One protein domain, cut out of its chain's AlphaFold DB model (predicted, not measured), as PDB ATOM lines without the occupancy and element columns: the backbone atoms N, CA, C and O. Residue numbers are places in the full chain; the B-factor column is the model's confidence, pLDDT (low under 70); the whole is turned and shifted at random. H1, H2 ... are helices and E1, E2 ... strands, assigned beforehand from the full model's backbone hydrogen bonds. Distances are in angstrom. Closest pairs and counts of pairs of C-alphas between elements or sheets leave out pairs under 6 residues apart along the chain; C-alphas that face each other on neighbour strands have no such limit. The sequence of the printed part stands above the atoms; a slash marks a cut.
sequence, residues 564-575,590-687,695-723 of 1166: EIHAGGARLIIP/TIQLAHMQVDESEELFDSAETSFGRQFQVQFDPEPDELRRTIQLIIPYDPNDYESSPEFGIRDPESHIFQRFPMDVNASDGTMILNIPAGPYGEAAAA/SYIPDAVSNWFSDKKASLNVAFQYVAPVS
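This is residues 564 to 575, 590 to 687 and 695 to 723 of the 1166 residues of the protein "IPT/TIG domain-containing protein" of Puniceicoccales bacterium CK1056 (UniProt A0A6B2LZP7). This is a small sandwich with one layer in two pieces. The five-stranded sheet E1 - E2 - E5 - E9 - E8 is partly face to face with the pair E3 - E4, and the small sheet E7 - E6 - E10 continues that second layer where E10 comes beside E4; H3 packs on E4, H1 is near one end of E10, and H2 is at the rim. The 139 printed residues run E1 E2 E3 H1 E4 E5 E6 E7 E8 E9 H2 H3 E10, with antiparallel sheets. The class is mixed, with under half of the residues in named elements; the whole is compact, with a radius of gyration of the C-alphas of 14.4 A and spans of 38 by 33 by 32 A.

E1, residues 564 to 567, and E2, residues 570 to 574, form a hairpin, with N 565 and O 572 at 3.0 A. E3, residues 590 to 597, is antiparallel to E4, residues 614 to 621, with N 594 and O 617 at 2.9 A. The closest C-alphas of E1 and E3, Ala 567 and Ala 594, are 5.8 A apart. E5, residues 631 to 636, is the antiparallel neighbour of E2, with N 634 and O 571 at 2.8 A, and of E9, residues 671 to 676, with N 633 and O 674 at 2.9 A. E6, residues 647 to 651, and E7, residues 658 to 661, form a hairpin, with N 650 and O 659 at 2.9 A. E7 runs on into E8, residues 664 to 666, across a break of 2 residues, at 93 degrees; E8 and E9 form a hairpin of antiparallel neighbour strands, with N 666 and O 671 within hydrogen-bond range at 2.9 A. E10, residues 719 to 722, is antiparallel to E6, with N 649 and O 720 at 2.8 A. Gln 615 of E4 and Ala 720 of E10 have C-alphas 4.8 A apart. H1, residues 607 to 610, is on the sheet E7 E6 E10 at a height of 8.7 A, only just over none of its strands, with 2 C-alphas on each of E6 and E10. H2, residues 701 to 708, only grazes the five-stranded sheet; 0 of 4 O i to N i+4 pairs and 1 of 5 O i to N i+3 pairs are within hydrogen-bond range. H1 and H3, residues 712 to 715, are too short for an O i to N i+4 pair. The closest C-alphas of E4 and H3, Gln 619 and Asn 713, are 5.0 A apart.

E1 begins at C-alpha 564 (-39.727, -30.232, -40.368). E3 is 22.8 A long, E4 23.8 A, E5 16.7 A and E9 15.6 A. E10 ends at C-alpha 722 (-30.601, -7.887, -38.266).

C-alphas 668 and 686, the farthest apart, are 40.8 A from each other. The cuts at 576 to 589 and 688 to 694 leave gaps of 15.8 A and 24.1 A between C-alphas. Of the links printed whole, none is long. Confidence is under 70 for 45 residues, among them 599 to 608 and 695 to 710.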
ATOM      1  N   GLU A 564     -39.708 -31.516 -39.674       87.38
ATOM      2  CA  GLU A 564     -39.727 -30.232 -40.368       87.38
ATOM      3  C   GLU A 564     -40.934 -29.420 -39.886       87.38
ATOM      4  O   GLU A 564     -42.068 -29.896 -39.919       87.38
ATOM      5  N   ILE A 565     -40.677 -28.202 -39.410       87.31
ATOM      6  CA  ILE A 565     -41.674 -27.338 -38.764       87.31
ATOM      7  C   ILE A 565     -41.617 -25.970 -39.422       87.31
ATOM      8  O   ILE A 565     -40.531 -25.431 -39.628       87.31
ATOM      9  N   HIS A 566     -42.765 -25.419 -39.793       87.75
ATOM     10  CA  HIS A 566     -42.880 -24.123 -40.452       87.75
ATOM     11  C   HIS A 566     -43.694 -23.191 -39.567       87.75
ATOM     12  O   HIS A 566     -44.676 -23.633 -38.995       87.75
ATOM     13  N   ALA A 567     -43.326 -21.917 -39.457       87.69
ATOM     14  CA  ALA A 567     -44.158 -20.915 -38.795       87.69
ATOM     15  C   ALA A 567     -43.917 -19.551 -39.433       87.69
ATOM     16  O   ALA A 567     -42.788 -19.057 -39.448       87.69
ATOM     17  N   GLY A 568     -44.965 -18.951 -39.998       85.06
ATOM     18  CA  GLY A 568     -44.869 -17.593 -40.527       85.06
ATOM     19  C   GLY A 568     -43.796 -17.403 -41.608       85.06
ATOM     20  O   GLY A 568     -43.170 -16.350 -41.675       85.06
ATOM     21  N   GLY A 569     -43.522 -18.438 -42.411       84.81
ATOM     22  CA  GLY A 569     -42.472 -18.445 -43.438       84.81
ATOM     23  C   GLY A 569     -41.081 -18.885 -42.958       84.81
ATOM     24  O   GLY A 569     -40.226 -19.158 -43.804       84.81
ATOM     25  N   ALA A 570     -40.842 -18.991 -41.645       89.81
ATOM     26  CA  ALA A 570     -39.648 -19.640 -41.096       89.81
ATOM     27  C   ALA A 570     -39.775 -21.161 -41.130       89.81
ATOM     28  O   ALA A 570     -40.881 -21.693 -41.049       89.81
ATOM     29  N   ARG A 571     -38.641 -21.859 -41.243       90.94
ATOM     30  CA  ARG A 571     -38.572 -23.325 -41.289       90.94
ATOM     31  C   ARG A 571     -37.484 -23.837 -40.359       90.94
ATOM     32  O   ARG A 571     -36.345 -23.392 -40.444       90.94
ATOM     33  N   LEU A 572     -37.814 -24.811 -39.525       92.12
ATOM     34  CA  LEU A 572     -36.872 -25.566 -38.711       92.12
ATOM     35  C   LEU A 572     -36.771 -26.986 -39.269       92.12
ATOM     36  O   LEU A 572     -37.769 -27.698 -39.328       92.12
ATOM     37  N   ILE A 573     -35.568 -27.392 -39.675       91.88
ATOM     38  CA  ILE A 573     -35.269 -28.715 -40.227       91.88
ATOM     39  C   ILE A 573     -34.384 -29.468 -39.236       91.88
ATOM     40  O   ILE A 573     -33.228 -29.107 -38.998       91.88
ATOM     41  N   ILE A 574     -34.921 -30.549 -38.684       91.62
ATOM     42  CA  ILE A 574     -34.254 -31.442 -37.741       91.62
ATOM     43  C   ILE A 574     -34.012 -32.764 -38.471       91.62
ATOM     44  O   ILE A 574     -34.970 -33.493 -38.726       91.62
ATOM     45  N   PRO A 575     -32.768 -33.115 -38.837       91.12
ATOM     46  CA  PRO A 575     -32.521 -34.378 -39.513       91.12
ATOM     47  C   PRO A 575     -32.677 -35.575 -38.555       91.12
ATOM     48  O   PRO A 575     -32.503 -35.430 -37.341       91.12
ATOM     49  N   THR A 590     -41.882 -31.970 -27.651       85.75
ATOM     50  CA  THR A 590     -42.697 -30.810 -28.001       85.75
ATOM     51  C   THR A 590     -41.761 -29.747 -28.551       85.75
ATOM     52  O   THR A 590     -40.790 -29.370 -27.896       85.75
ATOM     53  N   ILE A 591     -42.014 -29.295 -29.772       88.50
ATOM     54  CA  ILE A 591     -41.175 -28.309 -30.446       88.50
ATOM     55  C   ILE A 591     -42.058 -27.138 -30.842       88.50
ATOM     56  O   ILE A 591     -43.131 -27.321 -31.423       88.50
ATOM     57  N   GLN A 592     -41.593 -25.945 -30.505       90.06
ATOM     58  CA  GLN A 592     -42.238 -24.690 -30.824       90.06
ATOM     59  C   GLN A 592     -41.345 -23.874 -31.757       90.06
ATOM     60  O   GLN A 592     -40.156 -23.689 -31.492       90.06
ATOM     61  N   LEU A 593     -41.943 -23.368 -32.831       90.88
ATOM     62  CA  LEU A 593     -41.362 -22.380 -33.731       90.88
ATOM     63  C   LEU A 593     -42.329 -21.197 -33.806       90.88
ATOM     64  O   LEU A 593     -43.511 -21.376 -34.100       90.88
ATOM     65  N   ALA A 594     -41.834 -19.992 -33.539       88.88
ATOM     66  CA  ALA A 594     -42.626 -18.773 -33.645       88.88
ATOM     67  C   ALA A 594     -41.948 -17.761 -34.568       88.88
ATOM     68  O   ALA A 594     -40.731 -17.607 -34.532       88.88
ATOM     69  N   HIS A 595     -42.757 -17.059 -35.354       90.94
ATOM     70  CA  HIS A 595     -42.458 -15.793 -36.007       90.94
ATOM     71  C   HIS A 595     -43.376 -14.748 -35.370       90.94
ATOM     72  O   HIS A 595     -44.600 -14.854 -35.434       90.94
ATOM     73  N   MET A 596     -42.794 -13.760 -34.710       87.88
ATOM     74  CA  MET A 596     -43.489 -12.758 -33.914       87.88
ATOM     75  C   MET A 596     -43.268 -11.377 -34.521       87.88
ATOM     76  O   MET A 596     -42.182 -11.091 -35.022       87.88
ATOM     77  N   GLN A 597     -44.282 -10.519 -34.433       84.50
ATOM     78  CA  GLN A 597     -44.131  -9.079 -34.612       84.50
ATOM     79  C   GLN A 597     -44.163  -8.450 -33.224       84.50
ATOM     80  O   GLN A 597     -45.166  -8.587 -32.525       84.50
ATOM     81  N   VAL A 598     -43.083  -7.792 -32.830       73.25
ATOM     82  CA  VAL A 598     -42.989  -7.123 -31.534       73.25
ATOM     83  C   VAL A 598     -43.121  -5.619 -31.737       73.25
ATOM     84  O   VAL A 598     -42.440  -5.050 -32.589       73.25
ATOM     85  N   ASP A 599     -44.018  -4.988 -30.980       64.62
ATOM     86  CA  ASP A 599     -44.203  -3.535 -30.999       64.62
ATOM     87  C   ASP A 599     -43.063  -2.830 -30.235       64.62
ATOM     88  O   ASP A 599     -42.624  -3.296 -29.182       64.62
ATOM     89  N   GLU A 600     -42.619  -1.670 -30.733       58.25
ATOM     90  CA  GLU A 600     -41.623  -0.800 -30.080       58.25
ATOM     91  C   GLU A 600     -42.060  -0.367 -28.676       58.25
ATOM     92  O   GLU A 600     -41.228  -0.026 -27.837       58.25
ATOM     93  N   SER A 601     -43.371  -0.359 -28.409       53.69
ATOM     94  CA  SER A 601     -43.917   0.000 -27.099       53.69
ATOM     95  C   SER A 601     -43.724  -1.082 -26.027       53.69
ATOM     96  O   SER A 601     -43.779  -0.764 -24.835       53.69
ATOM     97  N   GLU A 602     -43.470  -2.333 -26.425       50.94
ATOM     98  CA  GLU A 602     -43.373  -3.480 -25.517       50.94
ATOM     99  C   GLU A 602     -41.920  -3.885 -25.199       50.94
ATOM    100  O   GLU A 602     -41.695  -4.560 -24.193       50.94
ATOM    101  N   GLU A 603     -40.914  -3.447 -25.976       55.16
ATOM    102  CA  GLU A 603     -39.518  -3.876 -25.789       55.16
ATOM    103  C   GLU A 603     -38.446  -2.793 -26.070       55.16
ATOM    104  O   GLU A 603     -38.559  -1.981 -26.978       55.16
ATOM    105  N   LEU A 604     -37.339  -2.817 -25.308       56.88
ATOM    106  CA  LEU A 604     -36.225  -1.842 -25.318       56.88
ATOM    107  C   LEU A 604     -35.269  -1.918 -26.547       56.88
ATOM    108  O   LEU A 604     -34.059  -1.696 -26.405       56.88
ATOM    109  N   PHE A 605     -35.757  -2.262 -27.745       62.06
ATOM    110  CA  PHE A 605     -34.943  -2.366 -28.973       62.06
ATOM    111  C   PHE A 605     -35.578  -1.617 -30.162       62.06
ATOM    112  O   PHE A 605     -36.789  -1.439 -30.204       62.06
ATOM    113  N   ASP A 606     -34.759  -1.159 -31.120       64.12
ATOM    114  CA  ASP A 606     -35.245  -0.467 -32.328       64.12
ATOM    115  C   ASP A 606     -35.875  -1.498 -33.273       64.12
ATOM    116  O   ASP A 606     -35.173  -2.362 -33.805       64.12
ATOM    117  N   SER A 607     -37.189  -1.419 -33.502       69.44
ATOM    118  CA  SER A 607     -37.886  -2.364 -34.382       69.44
ATOM    119  C   SER A 607     -37.357  -2.308 -35.820       69.44
ATOM    120  O   SER A 607     -37.357  -3.316 -36.533       69.44
ATOM    121  N   ALA A 608     -36.807  -1.165 -36.241       69.50
ATOM    122  CA  ALA A 608     -36.182  -1.003 -37.546       69.50
ATOM    123  C   ALA A 608     -34.894  -1.840 -37.693       69.50
ATOM    124  O   ALA A 608     -34.437  -2.059 -38.812       69.50
ATOM    125  N   GLU A 609     -34.306  -2.344 -36.602       73.75
ATOM    126  CA  GLU A 609     -33.165  -3.267 -36.656       73.75
ATOM    127  C   GLU A 609     -33.568  -4.661 -37.172       73.75
ATOM    128  O   GLU A 609     -32.735  -5.360 -37.753       73.75
ATOM    129  N   THR A 610     -34.837  -5.053 -37.018       78.69
ATOM    130  CA  THR A 610     -35.339  -6.392 -37.366       78.69
ATOM    131  C   THR A 610     -36.532  -6.362 -38.323       78.69
ATOM    132  O   THR A 610     -37.468  -7.146 -38.175       78.69
ATOM    133  N   SER A 611     -36.541  -5.449 -39.304       76.31
ATOM    134  CA  SER A 611     -37.648  -5.333 -40.275       76.31
ATOM    135  C   SER A 611     -38.989  -5.079 -39.560       76.31
ATOM    136  O   SER A 611     -39.960  -5.833 -39.653       76.31
ATOM    137  N   PHE A 612     -39.013  -3.968 -38.819       75.50
ATOM    138  CA  PHE A 612     -40.158  -3.453 -38.059       75.50
ATOM    139  C   PHE A 612     -40.547  -4.282 -36.826       75.50
ATOM    140  O   PHE A 612     -41.695  -4.237 -36.399       75.50
ATOM    141  N   GLY A 613     -39.607  -5.015 -36.224       76.12
ATOM    142  CA  GLY A 613     -39.837  -5.762 -34.980       76.12
ATOM    143  C   GLY A 613     -40.115  -7.248 -35.192       76.12
ATOM    144  O   GLY A 613     -40.604  -7.919 -34.284       76.12
ATOM    145  N   ARG A 614     -39.806  -7.790 -36.378       85.44
ATOM    146  CA  ARG A 614     -39.953  -9.221 -36.663       85.44
ATOM    147  C   ARG A 614     -38.878 -10.027 -35.948       85.44
ATOM    148  O   ARG A 614     -37.689  -9.743 -36.074       85.44
ATOM    149  N   GLN A 615     -39.294 -11.042 -35.204       88.94
ATOM    150  CA  GLN A 615     -38.409 -11.927 -34.452       88.94
ATOM    151  C   GLN A 615     -38.869 -13.378 -34.575       88.94
ATOM    152  O   GLN A 615     -40.028 -13.659 -34.866       88.94
ATOM    153  N   PHE A 616     -37.962 -14.307 -34.308       90.50
ATOM    154  CA  PHE A 616     -38.195 -15.739 -34.381       90.50
ATOM    155  C   PHE A 616     -37.757 -16.416 -33.087       90.50
ATOM    156  O   PHE A 616     -36.788 -15.999 -32.452       90.50
ATOM    157  N   GLN A 617     -38.461 -17.476 -32.713       89.75
ATOM    158  CA  GLN A 617     -38.193 -18.252 -31.506       89.75
ATOM    159  C   GLN A 617     -38.199 -19.740 -31.835       89.75
ATOM    160  O   GLN A 617     -39.089 -20.208 -32.546       89.75
ATOM    161  N   VAL A 618     -37.249 -20.484 -31.268       89.00
ATOM    162  CA  VAL A 618     -37.234 -21.952 -31.275       89.00
ATOM    163  C   VAL A 618     -37.174 -22.461 -29.841       89.00
ATOM    164  O   VAL A 618     -36.300 -22.056 -29.076       89.00
ATOM    165  N   GLN A 619     -38.077 -23.371 -29.480       89.06
ATOM    166  CA  GLN A 619     -38.114 -23.979 -28.153       89.06
ATOM    167  C   GLN A 619     -38.381 -25.488 -28.230       89.06
ATOM    168  O   GLN A 619     -39.188 -25.951 -29.031       89.06
ATOM    169  N   PHE A 620     -37.703 -26.247 -27.372       86.88
ATOM    170  CA  PHE A 620     -37.804 -27.696 -27.215       86.88
ATOM    171  C   PHE A 620     -38.241 -28.042 -25.787       86.88
ATOM    172  O   PHE A 620     -37.701 -27.492 -24.826       86.88
ATOM    173  N   ASP A 621     -39.173 -28.981 -25.644       85.31
ATOM    174  CA  ASP A 621     -39.605 -29.536 -24.360       85.31
ATOM    175  C   ASP A 621     -39.751 -31.076 -24.438       85.31
ATOM    176  O   ASP A 621     -40.556 -31.571 -25.231       85.31
ATOM    177  N   PRO A 622     -38.976 -31.855 -23.657       84.25
ATOM    178  CA  PRO A 622     -37.883 -31.385 -22.807       84.25
ATOM    179  C   PRO A 622     -36.733 -30.808 -23.642       84.25
ATOM    180  O   PRO A 622     -36.504 -31.202 -24.785       84.25
ATOM    181  N   GLU A 623     -35.984 -29.874 -23.064       85.50
ATOM    182  CA  GLU A 623     -34.822 -29.281 -23.724       85.50
ATOM    183  C   GLU A 623     -33.668 -30.301 -23.824       85.50
ATOM    184  O   GLU A 623     -33.292 -30.885 -22.802       85.50
ATOM    185  N   PRO A 624     -33.097 -30.547 -25.022       84.44
ATOM    186  CA  PRO A 624     -31.965 -31.453 -25.173       84.44
ATOM    187  C   PRO A 624     -30.674 -30.828 -24.620       84.44
ATOM    188  O   PRO A 624     -30.370 -29.663 -24.870       84.44
ATOM    189  N   ASP A 625     -29.887 -31.628 -23.905       75.75
ATOM    190  CA  ASP A 625     -28.572 -31.271 -23.358       75.75
ATOM    191  C   ASP A 625     -27.446 -31.314 -24.409       75.75
ATOM    192  O   ASP A 625     -26.395 -30.695 -24.244       75.75
ATOM    193  N   GLU A 626     -27.664 -32.014 -25.523       80.75
ATOM    194  CA  GLU A 626     -26.783 -32.032 -26.690       80.75
ATOM    195  C   GLU A 626     -27.578 -32.104 -28.001       80.75
ATOM    196  O   GLU A 626     -28.667 -32.671 -28.056       80.75
ATOM    197  N   LEU A 627     -26.992 -31.612 -29.093       85.31
ATOM    198  CA  LEU A 627     -27.402 -31.961 -30.453       85.31
ATOM    199  C   LEU A 627     -26.393 -32.944 -31.046       85.31
ATOM    200  O   LEU A 627     -25.189 -32.700 -31.067       85.31
ATOM    201  N   ARG A 628     -26.872 -34.059 -31.589       84.62
ATOM    202  CA  ARG A 628     -26.035 -35.110 -32.193       84.62
ATOM    203  C   ARG A 628     -25.698 -34.845 -33.652       84.62
ATOM    204  O   ARG A 628     -24.742 -35.412 -34.184       84.62
ATOM    205  N   ARG A 629     -26.496 -34.007 -34.312       85.31
ATOM    206  CA  ARG A 629     -26.313 -33.545 -35.692       85.31
ATOM    207  C   ARG A 629     -26.772 -32.098 -35.797       85.31
ATOM    208  O   ARG A 629     -27.589 -31.652 -35.002       85.31
ATOM    209  N   THR A 630     -26.252 -31.402 -36.799       82.44
ATOM    210  CA  THR A 630     -26.661 -30.035 -37.123       82.44
ATOM    211  C   THR A 630     -28.153 -29.982 -37.456       82.44
ATOM    212  O   THR A 630     -28.623 -30.802 -38.246       82.44
ATOM    213  N   ILE A 631     -28.870 -29.008 -36.896       88.69
ATOM    214  CA  ILE A 631     -30.246 -28.650 -37.285       88.69
ATOM    215  C   ILE A 631     -30.215 -27.323 -38.058       88.69
ATOM    216  O   ILE A 631     -29.291 -26.526 -37.875       88.69
ATOM    217  N   GLN A 632     -31.183 -27.077 -38.940       90.62
ATOM    218  CA  GLN A 632     -31.221 -25.853 -39.749       90.62
ATOM    219  C   GLN A 632     -32.424 -24.993 -39.393       90.62
ATOM    220  O   GLN A 632     -33.550 -25.480 -39.411       90.62
ATOM    221  N   LEU A 633     -32.189 -23.712 -39.133       90.25
ATOM    222  CA  LEU A 633     -33.233 -22.700 -39.020       90.25
ATOM    223  C   LEU A 633     -33.145 -21.778 -40.239       90.25
ATOM    224  O   LEU A 633     -32.144 -21.097 -40.445       90.25
ATOM    225  N   ILE A 634     -34.186 -21.782 -41.062       90.50
ATOM    226  CA  ILE A 634     -34.311 -20.956 -42.261       90.50
ATOM    227  C   ILE A 634     -35.279 -19.826 -41.944       90.50
ATOM    228  O   ILE A 634     -36.449 -20.073 -41.653       90.50
ATOM    229  N   ILE A 635     -34.800 -18.591 -42.020       90.44
ATOM    230  CA  ILE A 635     -35.556 -17.401 -41.644       90.44
ATOM    231  C   ILE A 635     -35.846 -16.551 -42.885       90.44
ATOM    232  O   ILE A 635     -34.916 -16.262 -43.648       90.44
ATOM    233  N   PRO A 636     -37.109 -16.152 -43.122       89.06
ATOM    234  CA  PRO A 636     -37.454 -15.231 -44.188       89.06
ATOM    235  C   PRO A 636     -37.085 -13.789 -43.845       89.06
ATOM    236  O   PRO A 636     -37.156 -13.366 -42.694       89.06
ATOM    237  N   TYR A 637     -36.704 -13.021 -44.861       87.25
ATOM    238  CA  TYR A 637     -36.523 -11.580 -44.751       87.25
ATOM    239  C   TYR A 637     -36.815 -10.919 -46.105       87.25
ATOM    240  O   TYR A 637     -36.649 -11.543 -47.154       87.25
ATOM    241  N   ASP A 638     -37.238  -9.654 -46.092       85.94
ATOM    242  CA  ASP A 638     -37.351  -8.850 -47.309       85.94
ATOM    243  C   ASP A 638     -36.048  -8.058 -47.499       85.94
ATOM    244  O   ASP A 638     -35.698  -7.261 -46.627       85.94
ATOM    245  N   PRO A 639     -35.300  -8.248 -48.600       80.56
ATOM    246  CA  PRO A 639     -34.116  -7.443 -48.881       80.56
ATOM    247  C   PRO A 639     -34.379  -5.934 -48.941       80.56
ATOM    248  O   PRO A 639     -33.448  -5.170 -48.715       80.56
ATOM    249  N   ASN A 640     -35.611  -5.502 -49.231       80.88
ATOM    250  CA  ASN A 640     -35.979  -4.086 -49.294       80.88
ATOM    251  C   ASN A 640     -36.214  -3.455 -47.916       80.88
ATOM    252  O   ASN A 640     -36.188  -2.230 -47.810       80.88
ATOM    253  N   ASP A 641     -36.408  -4.263 -46.869       77.94
ATOM    254  CA  ASP A 641     -36.567  -3.766 -45.496       77.94
ATOM    255  C   ASP A 641     -35.227  -3.322 -44.876       77.94
ATOM    256  O   ASP A 641     -35.206  -2.778 -43.772       77.94
ATOM    257  N   TYR A 642     -34.101  -3.538 -45.567       77.38
ATOM    258  CA  TYR A 642     -32.759  -3.261 -45.056       77.38
ATOM    259  C   TYR A 642     -31.927  -2.427 -46.040       77.38
ATOM    260  O   TYR A 642     -31.914  -2.686 -47.240       77.38
ATOM    261  N   GLU A 643     -31.141  -1.464 -45.535       71.75
ATOM    262  CA  GLU A 643     -30.180  -0.713 -46.368       71.75
ATOM    263  C   GLU A 643     -28.969  -1.569 -46.800       71.75
ATOM    264  O   GLU A 643     -28.264  -1.236 -47.755       71.75
ATOM    265  N   SER A 644     -28.704  -2.671 -46.093       74.81
ATOM    266  CA  SER A 644     -27.594  -3.591 -46.352       74.81
ATOM    267  C   SER A 644     -28.020  -5.044 -46.165       74.81
ATOM    268  O   SER A 644     -29.062  -5.312 -45.572       74.81
ATOM    269  N   SER A 645     -27.224  -5.997 -46.661       79.75
ATOM    270  CA  SER A 645     -27.492  -7.421 -46.429       79.75
ATOM    271  C   SER A 645     -27.583  -7.706 -44.923       79.75
ATOM    272  O   SER A 645     -26.636  -7.372 -44.206       79.75
ATOM    273  N   PRO A 646     -28.688  -8.299 -44.437       83.38
ATOM    274  CA  PRO A 646     -28.854  -8.562 -43.017       83.38
ATOM    275  C   PRO A 646     -27.888  -9.634 -42.525       83.38
ATOM    276  O   PRO A 646     -27.511 -10.549 -43.254       83.38
ATOM    277  N   GLU A 647     -27.493  -9.502 -41.267       83.50
ATOM    278  CA  GLU A 647     -26.760 -10.506 -40.509       83.50
ATOM    279  C   GLU A 647     -27.738 -11.283 -39.620       83.50
ATOM    280  O   GLU A 647     -28.893 -10.892 -39.438       83.50
ATOM    281  N   PHE A 648     -27.283 -12.384 -39.033       80.75
ATOM    282  CA  PHE A 648     -28.096 -13.110 -38.067       80.75
ATOM    283  C   PHE A 648     -27.947 -12.525 -36.675       80.75
ATOM    284  O   PHE A 648     -26.842 -12.468 -36.144       80.75
ATOM    285  N   GLY A 649     -29.058 -12.117 -36.082       78.44
ATOM    286  CA  GLY A 649     -29.131 -11.615 -34.726       78.44
ATOM    287  C   GLY A 649     -29.552 -12.692 -33.732       78.44
ATOM    288  O   GLY A 649     -30.586 -13.321 -33.936       78.44
ATOM    289  N   ILE A 650     -28.842 -12.812 -32.609       76.12
ATOM    290  CA  ILE A 650     -29.350 -13.454 -31.385       76.12
ATOM    291  C   ILE A 650     -29.519 -12.386 -30.316       76.12
ATOM    292  O   ILE A 650     -28.559 -11.685 -29.998       76.12
ATOM    293  N   ARG A 651     -30.720 -12.254 -29.756       72.69
ATOM    294  CA  ARG A 651     -30.998 -11.248 -28.735       72.69
ATOM    295  C   ARG A 651     -30.560 -11.724 -27.360       72.69
ATOM    296  O   ARG A 651     -30.956 -12.788 -26.892       72.69
ATOM    297  N   ASP A 652     -29.790 -10.880 -26.694       62.78
ATOM    298  CA  ASP A 652     -29.517 -11.004 -25.274       62.78
ATOM    299  C   ASP A 652     -30.771 -10.597 -24.464       62.78
ATOM    300  O   ASP A 652     -31.262  -9.486 -24.649       62.78
ATOM    301  N   PRO A 653     -31.322 -11.450 -23.587       58.12
ATOM    302  CA  PRO A 653     -32.567 -11.220 -22.862       58.12
ATOM    303  C   PRO A 653     -32.411 -10.239 -21.698       58.12
ATOM    304  O   PRO A 653     -33.422  -9.749 -21.207       58.12
ATOM    305  N   GLU A 654     -31.184  -9.948 -21.241       55.47
ATOM    306  CA  GLU A 654     -30.947  -8.935 -20.203       55.47
ATOM    307  C   GLU A 654     -30.801  -7.535 -20.809       55.47
ATOM    308  O   GLU A 654     -31.342  -6.568 -20.279       55.47
ATOM    309  N   SER A 655     -30.059  -7.408 -21.913       53.16
ATOM    310  CA  SER A 655     -29.806  -6.125 -22.572       53.16
ATOM    311  C   SER A 655     -30.778  -5.814 -23.710       53.16
ATOM    312  O   SER A 655     -30.742  -4.710 -24.250       53.16
ATOM    313  N   HIS A 656     -31.580  -6.792 -24.135       60.25
ATOM    314  CA  HIS A 656     -32.484  -6.740 -25.285       60.25
ATOM    315  C   HIS A 656     -31.791  -6.436 -26.631       60.25
ATOM    316  O   HIS A 656     -32.425  -5.909 -27.539       60.25
ATOM    317  N   ILE A 657     -30.499  -6.770 -26.788       58.12
ATOM    318  CA  ILE A 657     -29.698  -6.446 -27.990       58.12
ATOM    319  C   ILE A 657     -29.446  -7.673 -28.833       58.12
ATOM    320  O   ILE A 657     -28.988  -8.686 -28.313       58.12
ATOM    321  N   PHE A 658     -29.598  -7.527 -30.145       68.56
ATOM    322  CA  PHE A 658     -29.147  -8.531 -31.088       68.56
ATOM    323  C   PHE A 658     -27.629  -8.497 -31.290       68.56
ATOM    324  O   PHE A 658     -27.048  -7.547 -31.816       68.56
ATOM    325  N   GLN A 659     -26.975  -9.584 -30.902       65.69
ATOM    326  CA  GLN A 659     -25.613  -9.891 -31.307       65.69
ATOM    327  C   GLN A 659     -25.625 -10.428 -32.728       65.69
ATOM    328  O   GLN A 659     -26.384 -11.342 -33.035       65.69
ATOM    329  N   ARG A 660     -24.773  -9.860 -33.579       69.25
ATOM    330  CA  ARG A 660     -24.766 -10.139 -35.013       69.25
ATOM    331  C   ARG A 660     -23.710 -11.170 -35.369       69.25
ATOM    332  O   ARG A 660     -22.565 -11.075 -34.924       69.25
ATOM    333  N   PHE A 661     -24.097 -12.116 -36.210       63.69
ATOM    334  CA  PHE A 661     -23.249 -13.182 -36.708       63.69
ATOM    335  C   PHE A 661     -23.284 -13.186 -38.240       63.69
ATOM    336  O   PHE A 661     -24.372 -13.183 -38.828       63.69
ATOM    337  N   PRO A 662     -22.117 -13.220 -38.906       64.00
ATOM    338  CA  PRO A 662     -22.067 -13.385 -40.350       64.00
ATOM    339  C   PRO A 662     -22.561 -14.790 -40.713       64.00
ATOM    340  O   PRO A 662     -22.119 -15.776 -40.120       64.00
ATOM    341  N   MET A 663     -23.468 -14.886 -41.685       70.31
ATOM    342  CA  MET A 663     -24.053 -16.155 -42.132       70.31
ATOM    343  C   MET A 663     -24.269 -16.191 -43.645       70.31
ATOM    344  O   MET A 663     -24.167 -15.170 -44.325       70.31
ATOM    345  N   ASP A 664     -24.603 -17.377 -44.156       72.12
ATOM    346  CA  ASP A 664     -25.014 -17.569 -45.542       72.12
ATOM    347  C   ASP A 664     -26.392 -16.927 -45.772       72.12
ATOM    348  O   ASP A 664     -27.442 -17.456 -45.391       72.12
ATOM    349  N   VAL A 665     -26.367 -15.752 -46.398       76.75
ATOM    350  CA  VAL A 665     -27.550 -15.014 -46.839       76.75
ATOM    351  C   VAL A 665     -27.838 -15.383 -48.290       76.75
ATOM    352  O   VAL A 665     -27.063 -15.054 -49.191       76.75
ATOM    353  N   ASN A 666     -28.966 -16.042 -48.542       78.50
ATOM    354  CA  ASN A 666     -29.443 -16.276 -49.897       78.50
ATOM    355  C   ASN A 666     -30.368 -15.122 -50.299       78.50
ATOM    356  O   ASN A 666     -31.585 -15.176 -50.117       78.50
ATOM    357  N   ALA A 667     -29.759 -14.066 -50.840       68.19
ATOM    358  CA  ALA A 667     -30.470 -12.854 -51.233       68.19
ATOM    359  C   ALA A 667     -31.460 -13.069 -52.387       68.19
ATOM    360  O   ALA A 667     -32.473 -12.379 -52.434       68.19
ATOM    361  N   SER A 668     -31.205 -14.025 -53.290       68.81
ATOM    362  CA  SER A 668     -32.140 -14.365 -54.375       68.81
ATOM    363  C   SER A 668     -33.428 -15.004 -53.865       68.81
ATOM    364  O   SER A 668     -34.484 -14.753 -54.431       68.81
ATOM    365  N   ASP A 669     -33.344 -15.768 -52.775       72.38
ATOM    366  CA  ASP A 669     -34.502 -16.414 -52.159       72.38
ATOM    367  C   ASP A 669     -34.993 -15.657 -50.917       72.38
ATOM    368  O   ASP A 669     -35.836 -16.180 -50.198       72.38
ATOM    369  N   GLY A 670     -34.457 -14.470 -50.595       81.75
ATOM    370  CA  GLY A 670     -34.791 -13.704 -49.383       81.75
ATOM    371  C   GLY A 670     -34.747 -14.536 -48.093       81.75
ATOM    372  O   GLY A 670     -35.625 -14.409 -47.241       81.75
ATOM    373  N   THR A 671     -33.821 -15.493 -47.982       87.19
ATOM    374  CA  THR A 671     -33.701 -16.401 -46.823       87.19
ATOM    375  C   THR A 671     -32.332 -16.286 -46.172       87.19
ATOM    376  O   THR A 671     -31.317 -16.096 -46.841       87.19
ATOM    377  N   MET A 672     -32.295 -16.475 -44.854       87.62
ATOM    378  CA  MET A 672     -31.067 -16.754 -44.116       87.62
ATOM    379  C   MET A 672     -31.106 -18.153 -43.534       87.62
ATOM    380  O   MET A 672     -32.109 -18.546 -42.941       87.62
ATOM    381  N   ILE A 673     -30.014 -18.895 -43.701       86.25
ATOM    382  CA  ILE A 673     -29.898 -20.271 -43.219       86.25
ATOM    383  C   ILE A 673     -28.908 -20.295 -42.061       86.25
ATOM    384  O   ILE A 673     -27.704 -20.115 -42.244       86.25
ATOM    385  N   LEU A 674     -29.417 -20.556 -40.864       82.94
ATOM    386  CA  LEU A 674     -28.617 -20.823 -39.683       82.94
ATOM    387  C   LEU A 674     -28.424 -22.331 -39.529       82.94
ATOM    388  O   LEU A 674     -29.376 -23.076 -39.307       82.94
ATOM    389  N   ASN A 675     -27.171 -22.771 -39.583       80.31
ATOM    390  CA  ASN A 675     -26.787 -24.132 -39.231       80.31
ATOM    391  C   ASN A 675     -26.439 -24.180 -37.737       80.31
ATOM    392  O   ASN A 675     -25.348 -23.769 -37.341       80.31
ATOM    393  N   ILE A 676     -27.357 -24.679 -36.913       81.81
ATOM    394  CA  ILE A 676     -27.146 -24.849 -35.472       81.81
ATOM    395  C   ILE A 676     -26.296 -26.114 -35.275       81.81
ATOM    396  O   ILE A 676     -26.740 -27.202 -35.655       81.81
ATOM    397  N   PRO A 677     -25.059 -26.000 -34.761       76.75
ATOM    398  CA  PRO A 677     -24.077 -27.080 -34.793       76.75
ATOM    399  C   PRO A 677     -24.430 -28.256 -33.870       76.75
ATOM    400  O   PRO A 677     -25.079 -28.100 -32.845       76.75
ATOM    401  N   ALA A 678     -23.932 -29.446 -34.205       77.25
ATOM    402  CA  ALA A 678     -23.906 -30.559 -33.259       77.25
ATOM    403  C   ALA A 678     -22.930 -30.265 -32.104       77.25
ATOM    404  O   ALA A 678     -21.856 -29.705 -32.330       77.25
ATOM    405  N   GLY A 679     -23.260 -30.704 -30.893       74.88
ATOM    406  CA  GLY A 679     -22.423 -30.553 -29.708       74.88
ATOM    407  C   GLY A 679     -23.226 -30.448 -28.410       74.88
ATOM    408  O   GLY A 679     -24.457 -30.449 -28.446       74.88
ATOM    409  N   PRO A 680     -22.534 -30.376 -27.262       70.50
ATOM    410  CA  PRO A 680     -23.166 -30.146 -25.971       70.50
ATOM    411  C   PRO A 680     -23.662 -28.698 -25.843       70.50
ATOM    412  O   PRO A 680     -22.987 -27.766 -26.280       70.50
ATOM    413  N   TYR A 681     -24.804 -28.528 -25.185       74.50
ATOM    414  CA  TYR A 681     -25.397 -27.246 -24.805       74.50
ATOM    415  C   TYR A 681     -25.499 -27.160 -23.269       74.50
ATOM    416  O   TYR A 681     -25.234 -28.129 -22.556       74.50
ATOM    417  N   GLY A 682     -25.784 -25.974 -22.723       64.44
ATOM    418  CA  GLY A 682     -25.955 -25.798 -21.275       64.44
ATOM    419  C   GLY A 682     -27.119 -26.624 -20.716       64.44
ATOM    420  O   GLY A 682     -28.097 -26.854 -21.420       64.44
ATOM    421  N   GLU A 683     -27.031 -27.044 -19.447       60.25
ATOM    422  CA  GLU A 683     -28.152 -27.710 -18.763       60.25
ATOM    423  C   GLU A 683     -29.408 -26.827 -18.807       60.25
ATOM    424  O   GLU A 683     -29.301 -25.606 -18.672       60.25
ATOM    425  N   ALA A 684     -30.584 -27.449 -18.961       53.25
ATOM    426  CA  ALA A 684     -31.889 -26.788 -18.942       53.25
ATOM    427  C   ALA A 684     -32.062 -25.995 -17.633       53.25
ATOM    428  O   ALA A 684     -32.436 -26.533 -16.586       53.25
ATOM    429  N   ALA A 685     -31.716 -24.709 -17.657       42.94
ATOM    430  CA  ALA A 685     -31.835 -23.847 -16.498       42.94
ATOM    431  C   ALA A 685     -33.318 -23.525 -16.291       42.94
ATOM    432  O   ALA A 685     -34.006 -23.100 -17.215       42.94
ATOM    433  N   ALA A 686     -33.814 -23.687 -15.066       32.28
ATOM    434  CA  ALA A 686     -35.141 -23.232 -14.673       32.28
ATOM    435  C   ALA A 686     -35.279 -21.712 -14.909       32.28
ATOM    436  O   ALA A 686     -34.885 -20.933 -14.047       32.28
ATOM    437  N   ALA A 687     -35.781 -21.308 -16.080       31.56
ATOM    438  CA  ALA A 687     -36.388 -20.020 -16.452       31.56
ATOM    439  C   ALA A 687     -35.787 -18.694 -15.901       31.56
ATOM    440  O   ALA A 687     -36.480 -17.683 -15.900       31.56
ATOM    441  N   SER A 695     -16.583 -12.163 -24.165       28.25
ATOM    442  CA  SER A 695     -15.293 -11.538 -24.427       28.25
ATOM    443  C   SER A 695     -15.004 -11.849 -25.899       28.25
ATOM    444  O   SER A 695     -14.942 -13.021 -26.238       28.25
ATOM    445  N   TYR A 696     -14.960 -10.808 -26.738       28.72
ATOM    446  CA  TYR A 696     -14.402 -10.690 -28.104       28.72
ATOM    447  C   TYR A 696     -14.306 -11.944 -29.027       28.72
ATOM    448  O   TYR A 696     -13.612 -12.904 -28.710       28.72
ATOM    449  N   ILE A 697     -14.910 -11.879 -30.231       35.41
ATOM    450  CA  ILE A 697     -14.907 -12.927 -31.291       35.41
ATOM    451  C   ILE A 697     -13.724 -12.714 -32.269       35.41
ATOM    452  O   ILE A 697     -13.413 -11.564 -32.591       35.41
ATOM    453  N   PRO A 698     -13.070 -13.780 -32.774       35.03
ATOM    454  CA  PRO A 698     -13.405 -14.268 -34.121       35.03
ATOM    455  C   PRO A 698     -13.481 -15.809 -34.239       35.03
ATOM    456  O   PRO A 698     -12.918 -16.538 -33.431       35.03
ATOM    457  N   ASP A 699     -14.147 -16.248 -35.313       30.19
ATOM    458  CA  ASP A 699     -14.258 -17.607 -35.873       30.19
ATOM    459  C   ASP A 699     -15.493 -18.428 -35.458       30.19
ATOM    460  O   ASP A 699     -15.519 -19.079 -34.422       30.19
ATOM    461  N   ALA A 700     -16.477 -18.431 -36.368       42.75
ATOM    462  CA  ALA A 700     -17.634 -19.323 -36.486       42.75
ATOM    463  C   ALA A 700     -18.629 -19.375 -35.306       42.75
ATOM    464  O   ALA A 700     -18.282 -19.562 -34.144       42.75
ATOM    465  N   VAL A 701     -19.922 -19.343 -35.653       45.81
ATOM    466  CA  VAL A 701     -21.074 -19.641 -34.779       45.81
ATOM    467  C   VAL A 701     -20.840 -20.900 -33.911       45.81
ATOM    468  O   VAL A 701     -21.322 -20.970 -32.785       45.81
ATOM    469  N   SER A 702     -20.022 -21.857 -34.372       41.69
ATOM    470  CA  SER A 702     -19.640 -23.067 -33.627       41.69
ATOM    471  C   SER A 702     -18.914 -22.818 -32.301       41.69
ATOM    472  O   SER A 702     -19.154 -23.558 -31.353       41.69
ATOM    473  N   ASN A 703     -18.057 -21.794 -32.209       41.91
ATOM    474  CA  ASN A 703     -17.267 -21.526 -30.998       41.91
ATOM    475  C   ASN A 703     -18.068 -20.761 -29.929       41.91
ATOM    476  O   ASN A 703     -17.736 -20.800 -28.747       41.91
ATOM    477  N   TRP A 704     -19.152 -20.089 -30.333       47.78
ATOM    478  CA  TRP A 704     -20.058 -19.399 -29.413       47.78
ATOM    479  C   TRP A 704     -20.821 -20.395 -28.524       47.78
ATOM    480  O   TRP A 704     -20.944 -20.178 -27.320       47.78
ATOM    481  N   PHE A 705     -21.253 -21.528 -29.088       50.62
ATOM    482  CA  PHE A 705     -21.991 -22.565 -28.357       50.62
ATOM    483  C   PHE A 705     -21.098 -23.443 -27.472       50.62
ATOM    484  O   PHE A 705     -21.483 -23.766 -26.348       50.62
ATOM    485  N   SER A 706     -19.892 -23.793 -27.935       41.78
ATOM    486  CA  SER A 706     -19.003 -24.718 -27.215       41.78
ATOM    487  C   SER A 706     -18.417 -24.146 -25.920       41.78
ATOM    488  O   SER A 706     -18.155 -24.904 -24.986       41.78
ATOM    489  N   ASP A 707     -18.237 -22.824 -25.835       44.53
ATOM    490  CA  ASP A 707     -17.529 -22.176 -24.719       44.53
ATOM    491  C   ASP A 707     -18.463 -21.582 -23.642       44.53
ATOM    492  O   ASP A 707     -17.991 -21.220 -22.559       44.53
ATOM    493  N   LYS A 708     -19.779 -21.459 -23.895       49.56
ATOM    494  CA  LYS A 708     -20.648 -20.529 -23.136       49.56
ATOM    495  C   LYS A 708     -21.744 -21.116 -22.251       49.56
ATOM    496  O   LYS A 708     -22.365 -20.357 -21.514       49.56
ATOM    497  N   LYS A 709     -21.937 -22.439 -22.208       53.12
ATOM    498  CA  LYS A 709     -22.923 -23.096 -21.315       53.12
ATOM    499  C   LYS A 709     -24.353 -22.504 -21.384       53.12
ATOM    500  O   LYS A 709     -25.085 -22.615 -20.404       53.12
ATOM    501  N   ALA A 710     -24.750 -21.856 -22.482       59.44
ATOM    502  CA  ALA A 710     -26.134 -21.428 -22.680       59.44
ATOM    503  C   ALA A 710     -26.968 -22.635 -23.120       59.44
ATOM    504  O   ALA A 710     -26.498 -23.451 -23.919       59.44
ATOM    505  N   SER A 711     -28.173 -22.773 -22.571       72.94
ATOM    506  CA  SER A 711     -29.103 -23.814 -22.999       72.94
ATOM    507  C   SER A 711     -29.676 -23.461 -24.384       72.94
ATOM    508  O   SER A 711     -29.671 -22.295 -24.796       72.94
ATOM    509  N   LEU A 712     -30.113 -24.466 -25.139       77.69
ATOM    510  CA  LEU A 712     -30.593 -24.324 -26.514       77.69
ATOM    511  C   LEU A 712     -31.793 -23.361 -26.627       77.69
ATOM    512  O   LEU A 712     -31.791 -22.467 -27.468       77.69
ATOM    513  N   ASN A 713     -32.780 -23.489 -25.743       82.38
ATOM    514  CA  ASN A 713     -33.982 -22.658 -25.698       82.38
ATOM    515  C   ASN A 713     -33.667 -21.198 -25.373       82.38
ATOM    516  O   ASN A 713     -34.292 -20.304 -25.929       82.38
ATOM    517  N   VAL A 714     -32.693 -20.947 -24.493       72.94
ATOM    518  CA  VAL A 714     -32.259 -19.586 -24.142       72.94
ATOM    519  C   VAL A 714     -31.525 -18.949 -25.320       72.94
ATOM    520  O   VAL A 714     -31.793 -17.804 -25.671       72.94
ATOM    521  N   ALA A 715     -30.642 -19.703 -25.980       71.88
ATOM    522  CA  ALA A 715     -29.881 -19.213 -27.124       71.88
ATOM    523  C   ALA A 715     -30.754 -18.874 -28.346       71.88
ATOM    524  O   ALA A 715     -30.395 -17.989 -29.119       71.88
ATOM    525  N   PHE A 716     -31.884 -19.563 -28.521       80.50
ATOM    526  CA  PHE A 716     -32.798 -19.373 -29.652       80.50
ATOM    527  C   PHE A 716     -34.167 -18.822 -29.242       80.50
ATOM    528  O   PHE A 716     -35.133 -18.932 -29.998       80.50
ATOM    529  N   GLN A 717     -34.244 -18.195 -28.065       81.00
ATOM    530  CA  GLN A 717     -35.476 -17.589 -27.569       81.00
ATOM    531  C   GLN A 717     -35.928 -16.421 -28.454       81.00
ATOM    532  O   GLN A 717     -37.118 -16.253 -28.700       81.00
ATOM    533  N   TYR A 718     -34.968 -15.633 -28.939       82.75
ATOM    534  CA  TYR A 718     -35.210 -14.441 -29.742       82.75
ATOM    535  C   TYR A 718     -34.081 -14.286 -30.761       82.75
ATOM    536  O   TYR A 718     -32.967 -13.875 -30.430       82.75
ATOM    537  N   VAL A 719     -34.363 -14.619 -32.014       86.88
ATOM    538  CA  VAL A 719     -33.428 -14.464 -33.131       86.88
ATOM    539  C   VAL A 719     -34.085 -13.712 -34.272       86.88
ATOM    540  O   VAL A 719     -35.297 -13.775 -34.439       86.88
ATOM    541  N   ALA A 720     -33.317 -12.974 -35.060       88.75
ATOM    542  CA  ALA A 720     -33.885 -12.180 -36.142       88.75
ATOM    543  C   ALA A 720     -32.872 -11.929 -37.259       88.75
ATOM    544  O   ALA A 720     -31.664 -11.929 -37.015       88.75
ATOM    545  N   PRO A 721     -33.340 -11.658 -38.483       87.88
ATOM    546  CA  PRO A 721     -32.565 -10.919 -39.455       87.88
ATOM    547  C   PRO A 721     -32.292  -9.520 -38.928       87.88
ATOM    548  O   PRO A 721     -33.219  -8.806 -38.565       87.88
ATOM    549  N   VAL A 722     -31.021  -9.148 -38.860       80.81
ATOM    550  CA  VAL A 722     -30.601  -7.887 -38.266       80.81
ATOM    551  C   VAL A 722     -29.759  -7.102 -39.249       80.81
ATOM    552  O   VAL A 722     -28.655  -7.496 -39.621       80.81
ATOM    553  N   SER A 723     -30.261  -5.941 -39.642       74.44
ATOM    554  CA  SER A 723     -29.472  -4.899 -40.288       74.44
ATOM    555  C   SER A 723     -30.065  -3.551 -39.930       74.44
ATOM    556  O   SER A 723     -31.208  -3.433 -39.507       74.44
TER     557      SER A 723